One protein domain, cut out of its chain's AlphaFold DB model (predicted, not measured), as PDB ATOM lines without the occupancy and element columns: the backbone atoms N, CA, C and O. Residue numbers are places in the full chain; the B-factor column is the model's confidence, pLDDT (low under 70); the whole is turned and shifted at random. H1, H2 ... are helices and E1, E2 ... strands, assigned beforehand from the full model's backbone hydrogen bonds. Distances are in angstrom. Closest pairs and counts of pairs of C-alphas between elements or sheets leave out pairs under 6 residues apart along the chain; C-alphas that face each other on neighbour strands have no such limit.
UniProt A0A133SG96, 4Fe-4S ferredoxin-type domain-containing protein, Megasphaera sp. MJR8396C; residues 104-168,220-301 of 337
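Overview. This is residues 104 to 168 and 220 to 301 of the 337 residues of the protein "4Fe-4S ferredoxin-type domain-containing protein" of Megasphaera sp. MJR8396C (UniProt A0A133SG96). A long, narrow model has a two-stranded hairpin, E1 and E2, as an arm making one end, and crossed helices H2, H4 and H6 packed together toward the other. H1 packs on the hairpin's base beside H5, while residues 104 to 129, with no named element, run along the helices toward the hairpin. The printed part has 147 residues, with six named helices and two named strands that follow along the chain as H1 H2 H3 H4 H5 E1 E2 H6; the class is mixed, helices and strands, and the sheet of E1 and E2 is antiparallel. It is loose, with a radius of gyration of the C-alphas of 21.1 A, and spans 80 by 25 by 22 A.

Along the chain. H1, residues 130 to 144, begins at C-alpha (19.765, -2.767, -1.207) and is 21.3 A long. H2, residues 146 to 168, is 33.5 A long, with a kink of 48 degrees near residue 162. H3 is residues 220 to 225, H4 residues 227 to 240, H5 residues 246 to 251. E1, residues 253 to 263, and E2, residues 271 to 281, measure 30.7 A and 32.2 A. H6, residues 285 to 299, ends at C-alpha (15.321, -35.922, 10.790).

Arrangement. The closest C-alphas of H1 and E2, Ala 133 and Tyr 279, are 5.1 A apart. In the hairpin of E1 and E2, N 254 and O 280 are within hydrogen-bond range at 2.9 A. H2 touches H4, closest at C-alphas of Glu 150 and Gly 231, 4.7 A. Every O i to N i+4 pair is within hydrogen-bond range in H1, H5 and H6, against 14 of 19 in H2, 1 of 2 in H3 and 7 of 10 in H4.

Size, cuts and confidence. C-alphas 168 and 220 are 10.4 A apart across the cut. No link printed whole is long. Residue 268 has pLDDT under 70.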
ATOM      1  N   ASP A 104      20.316 -43.506  19.917       92.81
ATOM      2  CA  ASP A 104      19.555 -42.322  19.482       92.81
ATOM      3  C   ASP A 104      20.407 -41.045  19.449       92.81
ATOM      4  O   ASP A 104      21.149 -40.729  20.397       92.81
ATOM      5  N   PHE A 105      20.244 -40.272  18.373       93.81
ATOM      6  CA  PHE A 105      20.825 -38.938  18.279       93.81
ATOM      7  C   PHE A 105      20.004 -37.920  19.085       93.81
ATOM      8  O   PHE A 105      18.848 -37.625  18.792       93.81
ATOM      9  N   ASP A 106      20.638 -37.324  20.095       92.25
ATOM     10  CA  ASP A 106      20.054 -36.278  20.936       92.25
ATOM     11  C   ASP A 106      20.666 -34.921  20.580       92.25
ATOM     12  O   ASP A 106      21.761 -34.578  21.031       92.25
ATOM     13  N   ARG A 107      19.950 -34.141  19.766       91.06
ATOM     14  CA  ARG A 107      20.428 -32.848  19.256       91.06
ATOM     15  C   ARG A 107      20.835 -31.847  20.343       91.06
ATOM     16  O   ARG A 107      21.671 -30.989  20.081       91.06
ATOM     17  N   GLU A 108      20.284 -31.958  21.552       92.00
ATOM     18  CA  GLU A 108      20.596 -31.046  22.659       92.00
ATOM     19  C   GLU A 108      21.958 -31.361  23.305       92.00
ATOM     20  O   GLU A 108      22.521 -30.523  24.012       92.00
ATOM     21  N   LYS A 109      22.513 -32.560  23.066       94.81
ATOM     22  CA  LYS A 109      23.802 -33.001  23.627       94.81
ATOM     23  C   LYS A 109      25.013 -32.676  22.767       94.81
ATOM     24  O   LYS A 109      26.123 -32.721  23.290       94.81
ATOM     25  N   TYR A 110      24.813 -32.327  21.499       94.19
ATOM     26  CA  TYR A 110      25.906 -32.089  20.551       94.19
ATOM     27  C   TYR A 110      25.894 -30.654  20.000       94.19
ATOM     28  O   TYR A 110      25.781 -30.454  18.787       94.19
ATOM     29  N   PRO A 111      25.976 -29.624  20.867       89.44
ATOM     30  CA  PRO A 111      26.104 -28.256  20.402       89.44
ATOM     31  C   PRO A 111      27.460 -28.060  19.713       89.44
ATOM     32  O   PRO A 111      28.488 -28.559  20.164       89.44
ATOM     33  N   PHE A 112      27.466 -27.265  18.653       94.56
ATOM     34  CA  PHE A 112      28.677 -26.841  17.948       94.56
ATOM     35  C   PHE A 112      28.615 -25.336  17.699       94.56
ATOM     36  O   PHE A 112      27.555 -24.733  17.860       94.56
ATOM     37  N   ASP A 113      29.715 -24.716  17.285       93.00
ATOM     38  CA  ASP A 113      29.751 -23.282  16.993       93.00
ATOM     39  C   ASP A 113      30.073 -22.971  15.535       93.00
ATOM     40  O   ASP A 113      30.683 -23.751  14.807       93.00
ATOM     41  N   ILE A 114      29.640 -21.785  15.112       92.75
ATOM     42  CA  ILE A 114      29.857 -21.237  13.772       92.75
ATOM     43  C   ILE A 114      30.666 -19.940  13.869       92.75
ATOM     44  O   ILE A 114      30.885 -19.413  14.959       92.75
ATOM     45  N   ASP A 115      31.120 -19.393  12.741       89.44
ATOM     46  CA  ASP A 115      31.764 -18.076  12.760       89.44
ATOM     47  C   ASP A 115      30.700 -16.990  12.998       89.44
ATOM     48  O   ASP A 115      29.852 -16.737  12.140       89.44
ATOM     49  N   TYR A 116      30.732 -16.371  14.181       84.50
ATOM     50  CA  TYR A 116      29.810 -15.307  14.594       84.50
ATOM     51  C   TYR A 116      30.367 -13.895  14.402       84.50
ATOM     52  O   TYR A 116      29.604 -12.934  14.475       84.50
ATOM     53  N   ASN A 117      31.672 -13.739  14.153       82.94
ATOM     54  CA  ASN A 117      32.393 -12.461  14.301       82.94
ATOM     55  C   ASN A 117      31.946 -11.343  13.345       82.94
ATOM     56  O   ASN A 117      32.457 -10.231  13.413       82.94
ATOM     57  N   TYR A 118      31.063 -11.659  12.408       77.88
ATOM     58  CA  TYR A 118      30.602 -10.770  11.352       77.88
ATOM     59  C   TYR A 118      29.072 -10.693  11.283       77.88
ATOM     60  O   TYR A 118      28.552 -10.029  10.390       77.88
ATOM     61  N   LEU A 119      28.350 -11.402  12.167       80.19
ATOM     62  CA  LEU A 119      26.888 -11.528  12.121       80.19
ATOM     63  C   LEU A 119      26.138 -10.284  12.636       80.19
ATOM     64  O   LEU A 119      24.912 -10.270  12.655       80.19
ATOM     65  N   ASP A 120      26.848  -9.217  12.990       78.06
ATOM     66  CA  ASP A 120      26.297  -7.868  13.162       78.06
ATOM     67  C   ASP A 120      26.067  -7.151  11.818       78.06
ATOM     68  O   ASP A 120      25.212  -6.274  11.704       78.06
ATOM     69  N   GLY A 121      26.763  -7.580  10.764       79.75
ATOM     70  CA  GLY A 121      26.762  -6.907   9.473       79.75
ATOM     71  C   GLY A 121      27.822  -5.815   9.396       79.75
ATOM     72  O   GLY A 121      28.573  -5.554  10.327       79.75
ATOM     73  N   THR A 122      27.937  -5.162   8.240       80.62
ATOM     74  CA  THR A 122      29.048  -4.208   8.052       80.62
ATOM     75  C   THR A 122      28.791  -2.841   8.658       80.62
ATOM     76  O   THR A 122      29.758  -2.119   8.892       80.62
ATOM     77  N   HIS A 123      27.521  -2.438   8.795       79.81
ATOM     78  CA  HIS A 123      27.106  -1.066   9.139       79.81
ATOM     79  C   HIS A 123      27.819   0.040   8.327       79.81
ATOM     80  O   HIS A 123      27.817   1.216   8.681       79.81
ATOM     81  N   ASN A 124      28.448  -0.341   7.215       86.88
ATOM     82  CA  ASN A 124      29.282   0.504   6.387       86.88
ATOM     83  C   ASN A 124      28.485   0.799   5.122       86.88
ATOM     84  O   ASN A 124      28.429  -0.033   4.212       86.88
ATOM     85  N   TYR A 125      27.824   1.957   5.108       90.88
ATOM     86  CA  TYR A 125      26.947   2.411   4.029       90.88
ATOM     87  C   TYR A 125      27.757   2.724   2.762       90.88
ATOM     88  O   TYR A 125      28.092   3.871   2.465       90.88
ATOM     89  N   LYS A 126      28.116   1.673   2.017       93.25
ATOM     90  CA  LYS A 126      29.003   1.736   0.843       93.25
ATOM     91  C   LYS A 126      28.383   1.181  -0.436       93.25
ATOM     92  O   LYS A 126      28.941   1.393  -1.515       93.25
ATOM     93  N   TYR A 127      27.270   0.457  -0.339       95.62
ATOM     94  CA  TYR A 127      26.616  -0.162  -1.490       95.62
ATOM     95  C   TYR A 127      25.648   0.813  -2.160       95.62
ATOM     96  O   TYR A 127      25.090   1.694  -1.510       95.62
ATOM     97  N   LYS A 128      25.469   0.675  -3.478       93.56
ATOM     98  CA  LYS A 128      24.646   1.588  -4.293       93.56
ATOM     99  C   LYS A 128      23.169   1.194  -4.335       93.56
ATOM    100  O   LYS A 128      22.356   1.986  -4.798       93.56
ATOM    101  N   SER A 129      22.838  -0.015  -3.892       96.19
ATOM    102  CA  SER A 129      21.474  -0.532  -3.820       96.19
ATOM    103  C   SER A 129      21.329  -1.513  -2.652       96.19
ATOM    104  O   SER A 129      22.317  -2.105  -2.208       96.19
ATOM    105  N   SER A 130      20.092  -1.718  -2.187       95.38
ATOM    106  CA  SER A 130      19.765  -2.767  -1.207       95.38
ATOM    107  C   SER A 130      20.143  -4.158  -1.737       95.38
ATOM    108  O   SER A 130      20.753  -4.944  -1.018       95.38
ATOM    109  N   SER A 131      19.911  -4.444  -3.025       96.06
ATOM    110  CA  SER A 131      20.303  -5.728  -3.629       96.06
ATOM    111  C   SER A 131      21.814  -5.973  -3.555       96.06
ATOM    112  O   SER A 131      22.227  -7.058  -3.154       96.06
ATOM    113  N   ASP A 132      22.643  -4.967  -3.871       96.12
ATOM    114  CA  ASP A 132      24.108  -5.089  -3.781       96.12
ATOM    115  C   ASP A 132      24.567  -5.352  -2.339       96.12
ATOM    116  O   ASP A 132      25.494  -6.131  -2.104       96.12
ATOM    117  N   ALA A 133      23.926  -4.694  -1.365       95.62
ATOM    118  CA  ALA A 133      24.212  -4.905   0.049       95.62
ATOM    119  C   ALA A 133      23.848  -6.331   0.481       95.62
ATOM    120  O   ALA A 133      24.680  -7.013   1.082       95.62
ATOM    121  N   ARG A 134      22.650  -6.804   0.116       95.25
ATOM    122  CA  ARG A 134      22.179  -8.164   0.411       95.25
ATOM    123  C   ARG A 134      23.092  -9.224  -0.196       95.25
ATOM    124  O   ARG A 134      23.500 -10.152   0.496       95.25
ATOM    125  N   ASP A 135      23.463  -9.067  -1.465       95.56
ATOM    126  CA  ASP A 135      24.374  -9.984  -2.157       95.56
ATOM    127  C   ASP A 135      25.744 -10.048  -1.474       95.56
ATOM    128  O   ASP A 135      26.328 -11.128  -1.349       95.56
ATOM    129  N   ALA A 136      26.253  -8.910  -0.993       94.75
ATOM    130  CA  ALA A 136      27.501  -8.872  -0.245       94.75
ATOM    131  C   ALA A 136      27.386  -9.573   1.118       94.75
ATOM    132  O   ALA A 136      28.259 -10.375   1.455       94.75
ATOM    133  N   GLY A 137      26.304  -9.330   1.865       94.00
ATOM    134  CA  GLY A 137      26.051  -9.997   3.143       94.00
ATOM    135  C   GLY A 137      25.893 -11.508   2.987       94.00
ATOM    136  O   GLY A 137      26.532 -12.277   3.710       94.00
ATOM    137  N   TRP A 138      25.140 -11.951   1.979       95.19
ATOM    138  CA  TRP A 138      25.026 -13.369   1.642       95.19
ATOM    139  C   TRP A 138      26.377 -13.967   1.259       95.19
ATOM    140  O   TRP A 138      26.737 -15.026   1.761       95.19
ATOM    141  N   LYS A 139      27.166 -13.293   0.415       95.00
ATOM    142  CA  LYS A 139      28.493 -13.780   0.015       95.00
ATOM    143  C   LYS A 139      29.412 -13.993   1.218       95.00
ATOM    144  O   LYS A 139      30.142 -14.986   1.252       95.00
ATOM    145  N   ASP A 140      29.376 -13.085   2.189       93.19
ATOM    146  CA  ASP A 140      30.169 -13.219   3.407       93.19
ATOM    147  C   ASP A 140      29.674 -14.356   4.300       93.19
ATOM    148  O   ASP A 140      30.494 -15.178   4.717       93.19
ATOM    149  N   PHE A 141      28.358 -14.485   4.503       94.62
ATOM    150  CA  PHE A 141      27.801 -15.612   5.252       94.62
ATOM    151  C   PHE A 141      28.094 -16.950   4.579       94.62
ATOM    152  O   PHE A 141      28.556 -17.892   5.224       94.62
ATOM    153  N   LYS A 142      27.895 -17.015   3.261       95.88
ATOM    154  CA  LYS A 142      28.114 -18.216   2.469       95.88
ATOM    155  C   LYS A 142      29.539 -18.712   2.608       95.88
ATOM    156  O   LYS A 142      29.762 -19.881   2.893       95.88
ATOM    157  N   ARG A 143      30.507 -17.816   2.426       94.75
ATOM    158  CA  ARG A 143      31.931 -18.147   2.501       94.75
ATOM    159  C   ARG A 143      32.342 -18.660   3.883       94.75
ATOM    160  O   ARG A 143      33.200 -19.532   3.961       94.75
ATOM    161  N   ARG A 144      31.794 -18.077   4.949       93.31
ATOM    162  CA  ARG A 144      32.250 -18.327   6.321       93.31
ATOM    163  C   ARG A 144      31.536 -19.492   6.996       93.31
ATOM    164  O   ARG A 144      32.200 -20.223   7.724       93.31
ATOM    165  N   ASN A 145      30.247 -19.680   6.707       95.56
ATOM    166  CA  ASN A 145      29.399 -20.687   7.344       95.56
ATOM    167  C   ASN A 145      28.710 -21.615   6.329       95.56
ATOM    168  O   ASN A 145      28.982 -22.810   6.328       95.56
ATOM    169  N   TYR A 146      27.866 -21.102   5.423       97.06
ATOM    170  CA  TYR A 146      27.012 -21.962   4.575       97.06
ATOM    171  C   TYR A 146      27.781 -22.933   3.657       97.06
ATOM    172  O   TYR A 146      27.328 -24.033   3.364       97.06
ATOM    173  N   ALA A 147      28.963 -22.552   3.170       97.31
ATOM    174  CA  ALA A 147      29.813 -23.427   2.360       97.31
ATOM    175  C   ALA A 147      30.492 -24.544   3.177       97.31
ATOM    176  O   ALA A 147      31.203 -25.363   2.609       97.31
ATOM    177  N   ARG A 148      30.308 -24.552   4.501       97.50
ATOM    178  CA  ARG A 148      30.945 -25.467   5.453       97.50
ATOM    179  C   ARG A 148      29.929 -26.353   6.179       97.50
ATOM    180  O   ARG A 148      30.286 -26.947   7.189       97.50
ATOM    181  N   ILE A 149      28.690 -26.455   5.680       98.25
ATOM    182  CA  ILE A 149      27.640 -27.296   6.284       98.25
ATOM    183  C   ILE A 149      28.149 -28.718   6.532       98.25
ATOM    184  O   ILE A 149      28.023 -29.210   7.648       98.25
ATOM    185  N   GLU A 150      28.780 -29.349   5.533       98.12
ATOM    186  CA  GLU A 150      29.343 -30.696   5.688       98.12
ATOM    187  C   GLU A 150      30.353 -30.756   6.841       98.12
ATOM    188  O   GLU A 150      30.289 -31.668   7.658       98.12
ATOM    189  N   GLN A 151      31.246 -29.769   6.959       98.25
ATOM    190  CA  GLN A 151      32.263 -29.742   8.014       98.25
ATOM    191  C   GLN A 151      31.632 -29.664   9.408       98.25
ATOM    192  O   GLN A 151      32.037 -30.404  10.300       98.25
ATOM    193  N   TYR A 152      30.627 -28.805   9.582       98.12
ATOM    194  CA  TYR A 152      29.899 -28.691  10.845       98.12
ATOM    195  C   TYR A 152      29.104 -29.958  11.167       98.12
ATOM    196  O   TYR A 152      29.137 -30.442  12.295       98.12
ATOM    197  N   ALA A 153      28.441 -30.545  10.168       97.88
ATOM    198  CA  ALA A 153      27.731 -31.806  10.338       97.88
ATOM    199  C   ALA A 153      28.688 -32.943  10.730       97.88
ATOM    200  O   ALA A 153      28.388 -33.713  11.636       97.88
ATOM    201  N   MET A 154      29.860 -33.029  10.094       97.69
ATOM    202  CA  MET A 154      30.897 -34.009  10.428       97.69
ATOM    203  C   MET A 154      31.420 -33.840  11.856       97.69
ATOM    204  O   MET A 154      31.669 -34.843  12.518       97.69
ATOM    205  N   GLU A 155      31.576 -32.610  12.345       97.44
ATOM    206  CA  GLU A 155      31.982 -32.347  13.731       97.44
ATOM    207  C   GLU A 155      30.962 -32.920  14.726       97.44
ATOM    208  O   GLU A 155      31.332 -33.700  15.607       97.44
ATOM    209  N   VAL A 156      29.678 -32.610  14.529       97.56
ATOM    210  CA  VAL A 156      28.572 -33.128  15.353       97.56
ATOM    211  C   VAL A 156      28.504 -34.657  15.288       97.56
ATOM    212  O   VAL A 156      28.468 -35.333  16.316       97.56
ATOM    213  N   LEU A 157      28.533 -35.220  14.077       96.81
ATOM    214  CA  LEU A 157      28.450 -36.664  13.844       96.81
ATOM    215  C   LEU A 157      29.666 -37.418  14.394       96.81
ATOM    216  O   LEU A 157      29.525 -38.562  14.822       96.81
ATOM    217  N   SER A 158      30.849 -36.796  14.409       96.00
ATOM    218  CA  SER A 158      32.045 -37.375  15.020       96.00
ATOM    219  C   SER A 158      31.892 -37.492  16.534       96.00
ATOM    220  O   SER A 158      32.224 -38.539  17.081       96.00
ATOM    221  N   GLN A 159      31.388 -36.448  17.203       96.12
ATOM    222  CA  GLN A 159      31.148 -36.480  18.652       96.12
ATOM    223  C   GLN A 159      30.102 -37.545  19.002       96.12
ATOM    224  O   GLN A 159      30.367 -38.431  19.810       96.12
ATOM    225  N   TYR A 160      28.967 -37.541  18.299       96.00
ATOM    226  CA  TYR A 160      27.940 -38.573  18.430       96.00
ATOM    227  C   TYR A 160      28.493 -39.992  18.207       96.00
ATOM    228  O   TYR A 160      28.233 -40.901  18.996       96.00
ATOM    229  N   GLY A 161      29.301 -40.183  17.160       94.94
ATOM    230  CA  GLY A 161      29.931 -41.464  16.855       94.94
ATOM    231  C   GLY A 161      30.852 -41.954  17.964       94.94
ATOM    232  O   GLY A 161      30.812 -43.135  18.298       94.94
ATOM    233  N   THR A 162      31.644 -41.066  18.561       93.75
ATOM    234  CA  THR A 162      32.508 -41.390  19.701       93.75
ATOM    235  C   THR A 162      31.706 -41.746  20.951       93.75
ATOM    236  O   THR A 162      32.036 -42.723  21.619       93.75
ATOM    237  N   ASP A 163      30.643 -41.001  21.249       93.38
ATOM    238  CA  ASP A 163      29.903 -41.151  22.504       93.38
ATOM    239  C   ASP A 163      28.951 -42.353  22.500       93.38
ATOM    240  O   ASP A 163      28.768 -43.009  23.529       93.38
ATOM    241  N   LYS A 164      28.319 -42.637  21.355       92.94
ATOM    242  CA  LYS A 164      27.235 -43.624  21.251       92.94
ATOM    243  C   LYS A 164      27.614 -44.893  20.510       92.94
ATOM    244  O   LYS A 164      27.194 -45.972  20.912       92.94
ATOM    245  N   ILE A 165      28.394 -44.781  19.437       93.88
ATOM    246  CA  ILE A 165      28.611 -45.898  18.508       93.88
ATOM    247  C   ILE A 165      29.933 -46.610  18.793       93.88
ATOM    248  O   ILE A 165      29.955 -47.828  18.953       93.88
ATOM    249  N   ALA A 166      31.029 -45.861  18.936       93.38
ATOM    250  CA  ALA A 166      32.369 -46.395  19.174       93.38
ATOM    251  C   ALA A 166      32.477 -47.373  20.364       93.38
ATOM    252  O   ALA A 166      33.197 -48.362  20.218       93.38
ATOM    253  N   PRO A 167      31.759 -47.202  21.498       92.12
ATOM    254  CA  PRO A 167      31.851 -48.135  22.623       92.12
ATOM    255  C   PRO A 167      31.484 -49.590  22.287       92.12
ATOM    256  O   PRO A 167      31.940 -50.501  22.976       92.12
ATOM    257  N   PHE A 168      30.683 -49.820  21.242       92.69
ATOM    258  CA  PHE A 168      30.306 -51.158  20.767       92.69
ATOM    259  C   PHE A 168      31.317 -51.772  19.791       92.69
ATOM    260  O   PHE A 168      31.223 -52.949  19.469       92.69
ATOM    261  N   ASP A 220      36.098 -54.616  13.978       87.75
ATOM    262  CA  ASP A 220      37.164 -53.776  13.416       87.75
ATOM    263  C   ASP A 220      36.655 -52.766  12.368       87.75
ATOM    264  O   ASP A 220      37.408 -51.927  11.866       87.75
ATOM    265  N   ASN A 221      35.360 -52.802  12.041       88.94
ATOM    266  CA  ASN A 221      34.776 -52.027  10.947       88.94
ATOM    267  C   ASN A 221      34.184 -50.691  11.416       88.94
ATOM    268  O   ASN A 221      33.387 -50.090  10.697       88.94
ATOM    269  N   PHE A 222      34.570 -50.176  12.593       88.94
ATOM    270  CA  PHE A 222      34.050 -48.892  13.085       88.94
ATOM    271  C   PHE A 222      34.202 -47.775  12.051       88.94
ATOM    272  O   PHE A 222      33.309 -46.951  11.895       88.94
ATOM    273  N   LYS A 223      35.298 -47.764  11.285       88.00
ATOM    274  CA  LYS A 223      35.513 -46.784  10.213       88.00
ATOM    275  C   LYS A 223      34.374 -46.773   9.184       88.00
ATOM    276  O   LYS A 223      33.987 -45.699   8.729       88.00
ATOM    277  N   ASP A 224      33.835 -47.940   8.842       88.44
ATOM    278  CA  ASP A 224      32.756 -48.082   7.861       88.44
ATOM    279  C   ASP A 224      31.397 -47.698   8.454       88.44
ATOM    280  O   ASP A 224      30.503 -47.240   7.736       88.44
ATOM    281  N   TYR A 225      31.250 -47.837   9.771       89.81
ATOM    282  CA  TYR A 225      30.033 -47.520  10.516       89.81
ATOM    283  C   TYR A 225      30.085 -46.170  11.235       89.81
ATOM    284  O   TYR A 225      29.121 -45.793  11.886       89.81
ATOM    285  N   ASN A 226      31.165 -45.405  11.096       92.50
ATOM    286  CA  ASN A 226      31.292 -44.119  11.761       92.50
ATOM    287  C   ASN A 226      30.262 -43.124  11.179       92.50
ATOM    288  O   ASN A 226      30.266 -42.900   9.960       92.50
ATOM    289  N   PRO A 227      29.417 -42.486  12.017       94.56
ATOM    290  CA  PRO A 227      28.400 -41.546  11.554       94.56
ATOM    291  C   PRO A 227      28.946 -40.369  10.748       94.56
ATOM    292  O   PRO A 227      28.213 -39.810   9.935       94.56
ATOM    293  N   ILE A 228      30.226 -40.013  10.913       94.56
ATOM    294  CA  ILE A 228      30.874 -38.901  10.202       94.56
ATOM    295  C   ILE A 228      30.695 -38.974   8.676       94.56
ATOM    296  O   ILE A 228      30.632 -37.942   8.009       94.56
ATOM    297  N   LYS A 229      30.535 -40.184   8.114       92.06
ATOM    298  CA  LYS A 229      30.304 -40.408   6.676       92.06
ATOM    299  C   LYS A 229      29.018 -39.759   6.146       92.06
ATOM    300  O   LYS A 229      28.877 -39.586   4.938       92.06
ATOM    301  N   TRP A 230      28.080 -39.407   7.027       94.62
ATOM    302  CA  TRP A 230      26.801 -38.805   6.656       94.62
ATOM    303  C   TRP A 230      26.848 -37.280   6.493       94.62
ATOM    304  O   TRP A 230      25.855 -36.702   6.057       94.62
ATOM    305  N   GLY A 231      27.988 -36.620   6.739       96.31
ATOM    306  CA  GLY A 231      28.116 -35.161   6.596       96.31
ATOM    307  C   GLY A 231      27.678 -34.628   5.223       96.31
ATOM    308  O   GLY A 231      26.888 -33.690   5.138       96.31
ATOM    309  N   ALA A 232      28.094 -35.287   4.137       96.31
ATOM    310  CA  ALA A 232      27.692 -34.918   2.777       96.31
ATOM    311  C   ALA A 232      26.189 -35.124   2.497       96.31
ATOM    312  O   ALA A 232      25.618 -34.463   1.626       96.31
ATOM    313  N   LYS A 233      25.530 -36.061   3.200       95.69
ATOM    314  CA  LYS A 233      24.071 -36.257   3.115       95.69
ATOM    315  C   LYS A 233      23.358 -35.067   3.757       95.69
ATOM    316  O   LYS A 233      22.496 -34.482   3.109       95.69
ATOM    317  N   VAL A 234      23.789 -34.660   4.953       97.00
ATOM    318  CA  VAL A 234      23.244 -33.496   5.676       97.00
ATOM    319  C   VAL A 234      23.347 -32.226   4.834       97.00
ATOM    320  O   VAL A 234      22.358 -31.521   4.654       97.00
ATOM    321  N   GLU A 235      24.515 -31.961   4.238       97.69
ATOM    322  CA  GLU A 235      24.679 -30.803   3.353       97.69
ATOM    323  C   GLU A 235      23.700 -30.829   2.177       97.69
ATOM    324  O   GLU A 235      23.078 -29.815   1.853       97.69
ATOM    325  N   ARG A 236      23.565 -31.982   1.521       96.88
ATOM    326  CA  ARG A 236      22.667 -32.134   0.377       96.88
ATOM    327  C   ARG A 236      21.216 -31.869   0.761       96.88
ATOM    328  O   ARG A 236      20.529 -31.173   0.020       96.88
ATOM    329  N   GLU A 237      20.778 -32.408   1.895       96.56
ATOM    330  CA  GLU A 237      19.411 -32.251   2.392       96.56
ATOM    331  C   GLU A 237      19.110 -30.793   2.730       96.56
ATOM    332  O   GLU A 237      18.157 -30.242   2.178       96.56
ATOM    333  N   MET A 238      19.982 -30.122   3.491       96.69
ATOM    334  CA  MET A 238      19.831 -28.690   3.779       96.69
ATOM    335  C   MET A 238      19.782 -27.839   2.505       96.69
ATOM    336  O   MET A 238      18.936 -26.966   2.348       96.69
ATOM    337  N   ARG A 239      20.667 -28.109   1.537       96.38
ATOM    338  CA  ARG A 239      20.683 -27.366   0.263       96.38
ATOM    339  C   ARG A 239      19.405 -27.554  -0.555       96.38
ATOM    340  O   ARG A 239      19.075 -26.676  -1.352       96.38
ATOM    341  N   SER A 240      18.730 -28.692  -0.398       95.31
ATOM    342  CA  SER A 240      17.484 -29.017  -1.099       95.31
ATOM    343  C   SER A 240      16.219 -28.563  -0.369       95.31
ATOM    344  O   SER A 240      15.162 -28.485  -0.993       95.31
ATOM    345  N   ASP A 241      16.318 -28.256   0.922       95.31
ATOM    346  CA  ASP A 241      15.190 -27.880   1.762       95.31
ATOM    347  C   ASP A 241      14.843 -26.387   1.622       95.31
ATOM    348  O   ASP A 241      15.707 -25.507   1.600       95.31
ATOM    349  N   SER A 242      13.550 -26.071   1.521       93.69
ATOM    350  CA  SER A 242      13.093 -24.699   1.271       93.69
ATOM    351  C   SER A 242      13.398 -23.723   2.409       93.69
ATOM    352  O   SER A 242      13.466 -22.524   2.150       93.69
ATOM    353  N   TYR A 243      13.602 -24.220   3.629       91.44
ATOM    354  CA  TYR A 243      13.861 -23.440   4.840       91.44
ATOM    355  C   TYR A 243      15.339 -23.455   5.260       91.44
ATOM    356  O   TYR A 243      15.685 -22.889   6.288       91.44
ATOM    357  N   SER A 244      16.223 -24.067   4.468       95.50
ATOM    358  CA  SER A 244      17.681 -24.027   4.684       95.50
ATOM    359  C   SER A 244      18.501 -23.948   3.380       95.50
ATOM    360  O   SER A 244      19.734 -24.040   3.368       95.50
ATOM    361  N   SER A 245      17.836 -23.696   2.251       95.50
ATOM    362  CA  SER A 245      18.474 -23.453   0.953       95.50
ATOM    363  C   SER A 245      19.269 -22.139   0.895       95.50
ATOM    364  O   SER A 245      19.128 -21.241   1.727       95.50
ATOM    365  N   GLU A 246      20.070 -21.976  -0.166       95.62
ATOM    366  CA  GLU A 246      20.775 -20.715  -0.440       95.62
ATOM    367  C   GLU A 246      19.823 -19.520  -0.552       95.62
ATOM    368  O   GLU A 246      20.166 -18.424  -0.114       95.62
ATOM    369  N   SER A 247      18.637 -19.721  -1.138       94.56
ATOM    370  CA  SER A 247      17.651 -18.648  -1.285       94.56
ATOM    371  C   SER A 247      17.125 -18.203   0.074       94.56
ATOM    372  O   SER A 247      17.064 -17.006   0.330       94.56
ATOM    373  N   TRP A 248      16.815 -19.163   0.949       94.81
ATOM    374  CA  TRP A 248      16.290 -18.885   2.281       94.81
ATOM    375  C   TRP A 248      17.244 -18.008   3.093       94.81
ATOM    376  O   TRP A 248      16.893 -16.903   3.498       94.81
ATOM    377  N   TYR A 249      18.498 -18.437   3.243       94.81
ATOM    378  CA  TYR A 249      19.470 -17.667   4.020       94.81
ATOM    379  C   TYR A 249      19.869 -16.350   3.359       94.81
ATOM    380  O   TYR A 249      20.257 -15.412   4.053       94.81
ATOM    381  N   LYS A 250      19.781 -16.246   2.030       94.81
ATOM    382  CA  LYS A 250      19.955 -14.963   1.348       94.81
ATOM    383  C   LYS A 250      18.839 -13.979   1.711       94.81
ATOM    384  O   LYS A 250      19.123 -12.790   1.843       94.81
ATOM    385  N   ASP A 251      17.610 -14.454   1.894       92.25
ATOM    386  CA  ASP A 251      16.474 -13.628   2.312       92.25
ATOM    387  C   ASP A 251      16.542 -13.227   3.796       92.25
ATOM    388  O   ASP A 251      16.025 -12.174   4.161       92.25
ATOM    389  N   CYS A 252      17.272 -13.976   4.632       92.44
ATOM    390  CA  CYS A 252      17.599 -13.590   6.015       92.44
ATOM    391  C   CYS A 252      18.627 -12.443   6.125       92.44
ATOM    392  O   CYS A 252      18.930 -11.984   7.232       92.44
ATOM    393  N   VAL A 253      19.214 -11.995   5.009       93.06
ATOM    394  CA  VAL A 253      20.132 -10.850   4.990       93.06
ATOM    395  C   VAL A 253      19.324  -9.564   4.845       93.06
ATOM    396  O   VAL A 253      18.816  -9.238   3.768       93.06
ATOM    397  N   ASP A 254      19.256  -8.812   5.938       91.56
ATOM    398  CA  ASP A 254      18.600  -7.514   5.994       91.56
ATOM    399  C   ASP A 254      19.513  -6.400   5.456       91.56
ATOM    400  O   ASP A 254      20.740  -6.530   5.348       91.56
ATOM    401  N   THR A 255      18.918  -5.270   5.093       92.81
ATOM    402  CA  THR A 255      19.642  -4.112   4.572       92.81
ATOM    403  C   THR A 255      19.153  -2.837   5.216       92.81
ATOM    404  O   THR A 255      17.965  -2.679   5.457       92.81
ATOM    405  N   ASP A 256      20.073  -1.907   5.425       93.25
ATOM    406  CA  ASP A 256      19.776  -0.586   5.965       93.25
ATOM    407  C   ASP A 256      20.360   0.485   5.050       93.25
ATOM    408  O   ASP A 256      21.369   0.245   4.375       93.25
ATOM    409  N   ASP A 257      19.745   1.659   5.033       93.88
ATOM    410  CA  ASP A 257      20.083   2.750   4.129       93.88
ATOM    411  C   ASP A 257      20.255   4.090   4.842       93.88
ATOM    412  O   ASP A 257      19.723   4.341   5.920       93.88
ATOM    413  N   MET A 258      21.095   4.940   4.255       94.44
ATOM    414  CA  MET A 258      21.371   6.279   4.756       94.44
ATOM    415  C   MET A 258      21.700   7.212   3.593       94.44
ATOM    416  O   MET A 258      22.428   6.844   2.665       94.44
ATOM    417  N   ASP A 259      21.180   8.433   3.669       94.88
ATOM    418  CA  ASP A 259      21.455   9.493   2.707       94.88
ATOM    419  C   ASP A 259      22.728  10.266   3.065       94.88
ATOM    420  O   ASP A 259      22.991  10.593   4.223       94.88
ATOM    421  N   PHE A 260      23.517  10.585   2.042       89.94
ATOM    422  CA  PHE A 260      24.763  11.338   2.142       89.94
ATOM    423  C   PHE A 260      24.784  12.471   1.122       89.94
ATOM    424  O   PHE A 260      24.382  12.285  -0.028       89.94
ATOM    425  N   ASP A 261      25.352  13.613   1.498       91.12
ATOM    426  CA  ASP A 261      25.653  14.680   0.549       91.12
ATOM    427  C   ASP A 261      27.009  14.432  -0.122       91.12
ATOM    428  O   ASP A 261      28.060  14.405   0.521       91.12
ATOM    429  N   GLU A 262      26.994  14.261  -1.442       86.94
ATOM    430  CA  GLU A 262      28.192  14.125  -2.272       86.94
ATOM    431  C   GLU A 262      28.364  15.329  -3.211       86.94
ATOM    432  O   GLU A 262      27.376  15.932  -3.637       86.94
ATOM    433  N   PRO A 263      29.602  15.664  -3.624       85.44
ATOM    434  CA  PRO A 263      29.830  16.668  -4.656       85.44
ATOM    435  C   PRO A 263      29.074  16.358  -5.958       85.44
ATOM    436  O   PRO A 263      29.055  15.225  -6.456       85.44
ATOM    437  N   GLY A 264      28.463  17.392  -6.533       77.75
ATOM    438  CA  GLY A 264      27.771  17.348  -7.811       77.75
ATOM    439  C   GLY A 264      28.729  16.999  -8.949       77.75
ATOM    440  O   GLY A 264      29.833  17.528  -9.049       77.75
ATOM    441  N   ARG A 265      28.305  16.093  -9.840       74.38
ATOM    442  CA  ARG A 265      29.158  15.590 -10.937       74.38
ATOM    443  C   ARG A 265      29.345  16.575 -12.095       74.38
ATOM    444  O   ARG A 265      30.273  16.397 -12.874       74.38
ATOM    445  N   ILE A 266      28.450  17.556 -12.239       74.31
ATOM    446  CA  ILE A 266      28.342  18.399 -13.446       74.31
ATOM    447  C   ILE A 266      28.680  19.870 -13.160       74.31
ATOM    448  O   ILE A 266      29.340  20.511 -13.970       74.31
ATOM    449  N   PHE A 267      28.292  20.402 -11.999       70.88
ATOM    450  CA  PHE A 267      28.528  21.801 -11.639       70.88
ATOM    451  C   PHE A 267      29.440  21.887 -10.418       70.88
ATOM    452  O   PHE A 267      29.150  21.317  -9.367       70.88
ATOM    453  N   LYS A 268      30.562  22.606 -10.549       69.44
ATOM    454  CA  LYS A 268      31.464  22.861  -9.419       69.44
ATOM    455  C   LYS A 268      30.716  23.656  -8.344       69.44
ATOM    456  O   LYS A 268      30.199  24.729  -8.635       69.44
ATOM    457  N   GLY A 269      30.696  23.135  -7.118       75.69
ATOM    458  CA  GLY A 269      30.079  23.788  -5.958       75.69
ATOM    459  C   GLY A 269      28.634  23.378  -5.657       75.69
ATOM    460  O   GLY A 269      28.089  23.864  -4.673       75.69
ATOM    461  N   THR A 270      28.013  22.488  -6.442       81.38
ATOM    462  CA  THR A 270      26.712  21.900  -6.081       81.38
ATOM    463  C   THR A 270      26.899  20.589  -5.322       81.38
ATOM    464  O   THR A 270      27.881  19.880  -5.539       81.38
ATOM    465  N   THR A 271      25.968  20.256  -4.427       85.69
ATOM    466  CA  THR A 271      25.870  18.936  -3.789       85.69
ATOM    467  C   THR A 271      24.727  18.137  -4.410       85.69
ATOM    468  O   THR A 271      23.811  18.692  -5.021       85.69
ATOM    469  N   ARG A 272      24.798  16.814  -4.293       87.38
ATOM    470  CA  ARG A 272      23.702  15.894  -4.587       87.38
ATOM    471  C   ARG A 272      23.536  14.945  -3.410       87.38
ATOM    472  O   ARG A 272      24.530  14.442  -2.891       87.38
ATOM    473  N   THR A 273      22.297  14.652  -3.057       90.25
ATOM    474  CA  THR A 273      21.989  13.595  -2.099       90.25
ATOM    475  C   THR A 273      22.127  12.241  -2.791       90.25
ATOM    476  O   THR A 273      21.656  12.055  -3.919       90.25
ATOM    477  N   VAL A 274      22.819  11.305  -2.148       91.69
ATOM    478  CA  VAL A 274      22.913   9.909  -2.576       91.69
ATOM    479  C   VAL A 274      22.542   8.990  -1.425       91.69
ATOM    480  O   VAL A 274      23.086   9.110  -0.332       91.69
ATOM    481  N   THR A 275      21.675   8.025  -1.696       95.38
ATOM    482  CA  THR A 275      21.374   6.945  -0.759       95.38
ATOM    483  C   THR A 275      22.439   5.861  -0.885       95.38
ATOM    484  O   THR A 275      22.772   5.425  -1.994       95.38
ATOM    485  N   LYS A 276      23.001   5.428   0.243       95.62
ATOM    486  CA  LYS A 276      23.914   4.283   0.319       95.62
ATOM    487  C   LYS A 276      23.356   3.243   1.267       95.62
ATOM    488  O   LYS A 276      22.720   3.574   2.257       95.62
ATOM    489  N   TYR A 277      23.665   1.988   0.976       95.94
ATOM    490  CA  TYR A 277      23.150   0.833   1.696       95.94
ATOM    491  C   TYR A 277      24.279   0.103   2.425       95.94
ATOM    492  O   TYR A 277      25.433   0.098   1.977       95.94
ATOM    493  N   CYS A 278      23.943  -0.546   3.532       94.56
ATOM    494  CA  CYS A 278      24.737  -1.571   4.202       94.56
ATOM    495  C   CYS A 278      23.877  -2.824   4.417       94.56
ATOM    496  O   CYS A 278      22.662  -2.786   4.225       94.56
ATOM    497  N   TYR A 279      24.503  -3.944   4.776       93.25
ATOM    498  CA  TYR A 279      23.776  -5.150   5.170       93.25
ATOM    499  C   TYR A 279      23.918  -5.401   6.663       93.25
ATOM    500  O   TYR A 279      24.953  -5.074   7.262       93.25
ATOM    501  N   LYS A 280      22.884  -6.030   7.208       90.00
ATOM    502  CA  LYS A 280      22.791  -6.585   8.555       90.00
ATOM    503  C   LYS A 280      22.290  -8.021   8.421       90.00
ATOM    504  O   LYS A 280      21.699  -8.380   7.407       90.00
ATOM    505  N   TYR A 281      22.545  -8.853   9.413       85.44
ATOM    506  CA  TYR A 281      21.924 -10.173   9.457       85.44
ATOM    507  C   TYR A 281      20.731 -10.131  10.401       85.44
ATOM    508  O   TYR A 281      20.744  -9.385  11.385       85.44
ATOM    509  N   ASP A 282      19.711 -10.937  10.117       81.75
ATOM    510  CA  ASP A 282      18.700 -11.229  11.125       81.75
ATOM    511  C   ASP A 282      19.389 -11.795  12.383       81.75
ATOM    512  O   ASP A 282      20.256 -12.672  12.302       81.75
ATOM    513  N   LYS A 283      18.984 -11.304  13.561       70.62
ATOM    514  CA  LYS A 283      19.476 -11.756  14.870       70.62
ATOM    515  C   LYS A 283      19.297 -13.268  15.068       70.62
ATOM    516  O   LYS A 283      20.028 -13.848  15.869       70.62
ATOM    517  N   GLY A 284      18.345 -13.892  14.368       84.62
ATOM    518  CA  GLY A 284      18.103 -15.339  14.395       84.62
ATOM    519  C   GLY A 284      19.010 -16.167  13.481       84.62
ATOM    520  O   GLY A 284      19.289 -17.317  13.803       84.62
ATOM    521  N   MET A 285      19.566 -15.586  12.412       90.19
ATOM    522  CA  MET A 285      20.140 -16.339  11.286       90.19
ATOM    523  C   MET A 285      21.213 -17.359  11.695       90.19
ATOM    524  O   MET A 285      21.213 -18.494  11.228       90.19
ATOM    525  N   GLY A 286      22.141 -16.971  12.575       90.81
ATOM    526  CA  GLY A 286      23.195 -17.878  13.041       90.81
ATOM    527  C   GLY A 286      22.680 -18.983  13.968       90.81
ATOM    528  O   GLY A 286      23.218 -20.089  13.971       90.81
ATOM    529  N   LYS A 287      21.640 -18.696  14.759       91.75
ATOM    530  CA  LYS A 287      20.984 -19.688  15.618       91.75
ATOM    531  C   LYS A 287      20.196 -20.683  14.768       91.75
ATOM    532  O   LYS A 287      20.342 -21.883  14.980       91.75
ATOM    533  N   ASP A 288      19.430 -20.179  13.807       93.25
ATOM    534  CA  ASP A 288      18.627 -20.993  12.899       93.25
ATOM    535  C   ASP A 288      19.539 -21.909  12.079       93.25
ATOM    536  O   ASP A 288      19.356 -23.117  12.104       93.25
ATOM    537  N   PHE A 289      20.640 -21.386  11.529       95.81
ATOM    538  CA  PHE A 289      21.621 -22.196  10.800       95.81
ATOM    539  C   PHE A 289      22.192 -23.372  11.610       95.81
ATOM    540  O   PHE A 289      22.330 -24.479  11.088       95.81
ATOM    541  N   LYS A 290      22.502 -23.166  12.896       95.69
ATOM    542  CA  LYS A 290      22.937 -24.262  13.779       95.69
ATOM    543  C   LYS A 290      21.827 -25.279  14.007       95.69
ATOM    544  O   LYS A 290      22.071 -26.484  13.946       95.69
ATOM    545  N   GLN A 291      20.627 -24.784  14.294       95.44
ATOM    546  CA  GLN A 291      19.472 -25.624  14.567       95.44
ATOM    547  C   GLN A 291      19.087 -26.454  13.344       95.44
ATOM    548  O   GLN A 291      18.732 -27.616  13.505       95.44
ATOM    549  N   ASP A 292      19.209 -25.893  12.144       96.56
ATOM    550  CA  ASP A 292      18.905 -26.575  10.892       96.56
ATOM    551  C   ASP A 292      19.870 -27.737  10.653       96.56
ATOM    552  O   ASP A 292      19.406 -28.832  10.368       96.56
ATOM    553  N   ILE A 293      21.179 -27.578  10.901       97.38
ATOM    554  CA  ILE A 293      22.143 -28.698  10.830       97.38
ATOM    555  C   ILE A 293      21.751 -29.828  11.793       97.38
ATOM    556  O   ILE A 293      21.688 -30.994  11.397       97.38
ATOM    557  N   LEU A 294      21.468 -29.492  13.056       96.75
ATOM    558  CA  LEU A 294      21.087 -30.477  14.072       96.75
ATOM    559  C   LEU A 294      19.752 -31.157  13.751       96.75
ATOM    560  O   LEU A 294      19.610 -32.364  13.936       96.75
ATOM    561  N   ASN A 295      18.778 -30.388  13.267       95.31
ATOM    562  CA  ASN A 295      17.472 -30.891  12.864       95.31
ATOM    563  C   ASN A 295      17.577 -31.776  11.632       95.31
ATOM    564  O   ASN A 295      16.897 -32.791  11.587       95.31
ATOM    565  N   THR A 296      18.411 -31.426  10.653       95.94
ATOM    566  CA  THR A 296      18.649 -32.284   9.496       95.94
ATOM    567  C   THR A 296      19.239 -33.606   9.959       95.94
ATOM    568  O   THR A 296      18.635 -34.622   9.669       95.94
ATOM    569  N   ILE A 297      20.306 -33.617  10.771       95.38
ATOM    570  CA  ILE A 297      20.871 -34.872  11.311       95.38
ATOM    571  C   ILE A 297      19.798 -35.718  12.013       95.38
ATOM    572  O   ILE A 297      19.694 -36.912  11.742       95.38
ATOM    573  N   TYR A 298      19.004 -35.091  12.884       93.75
ATOM    574  CA  TYR A 298      17.937 -35.755  13.631       93.75
ATOM    575  C   TYR A 298      16.826 -36.301  12.718       93.75
ATOM    576  O   TYR A 298      16.375 -37.418  12.916       93.75
ATOM    577  N   ASN A 299      16.400 -35.540  11.708       91.00
ATOM    578  CA  ASN A 299      15.321 -35.922  10.790       91.00
ATOM    579  C   ASN A 299      15.788 -36.838   9.647       91.00
ATOM    580  O   ASN A 299      14.958 -37.403   8.943       91.00
ATOM    581  N   SER A 300      17.098 -36.950   9.402       85.94
ATOM    582  CA  SER A 300      17.660 -37.845   8.386       85.94
ATOM    583  C   SER A 300      17.586 -39.327   8.797       85.94
ATOM    584  O   SER A 300      18.062 -40.160   8.011       85.94
ATOM    585  N   ASP A 301      17.097 -39.623  10.013       77.88
ATOM    586  CA  ASP A 301      16.992 -40.948  10.646       77.88
ATOM    587  C   ASP A 301      18.282 -41.770  10.467       77.88
ATOM    588  O   ASP A 301      18.294 -42.952  10.124       77.88
TER     589      ASP A 301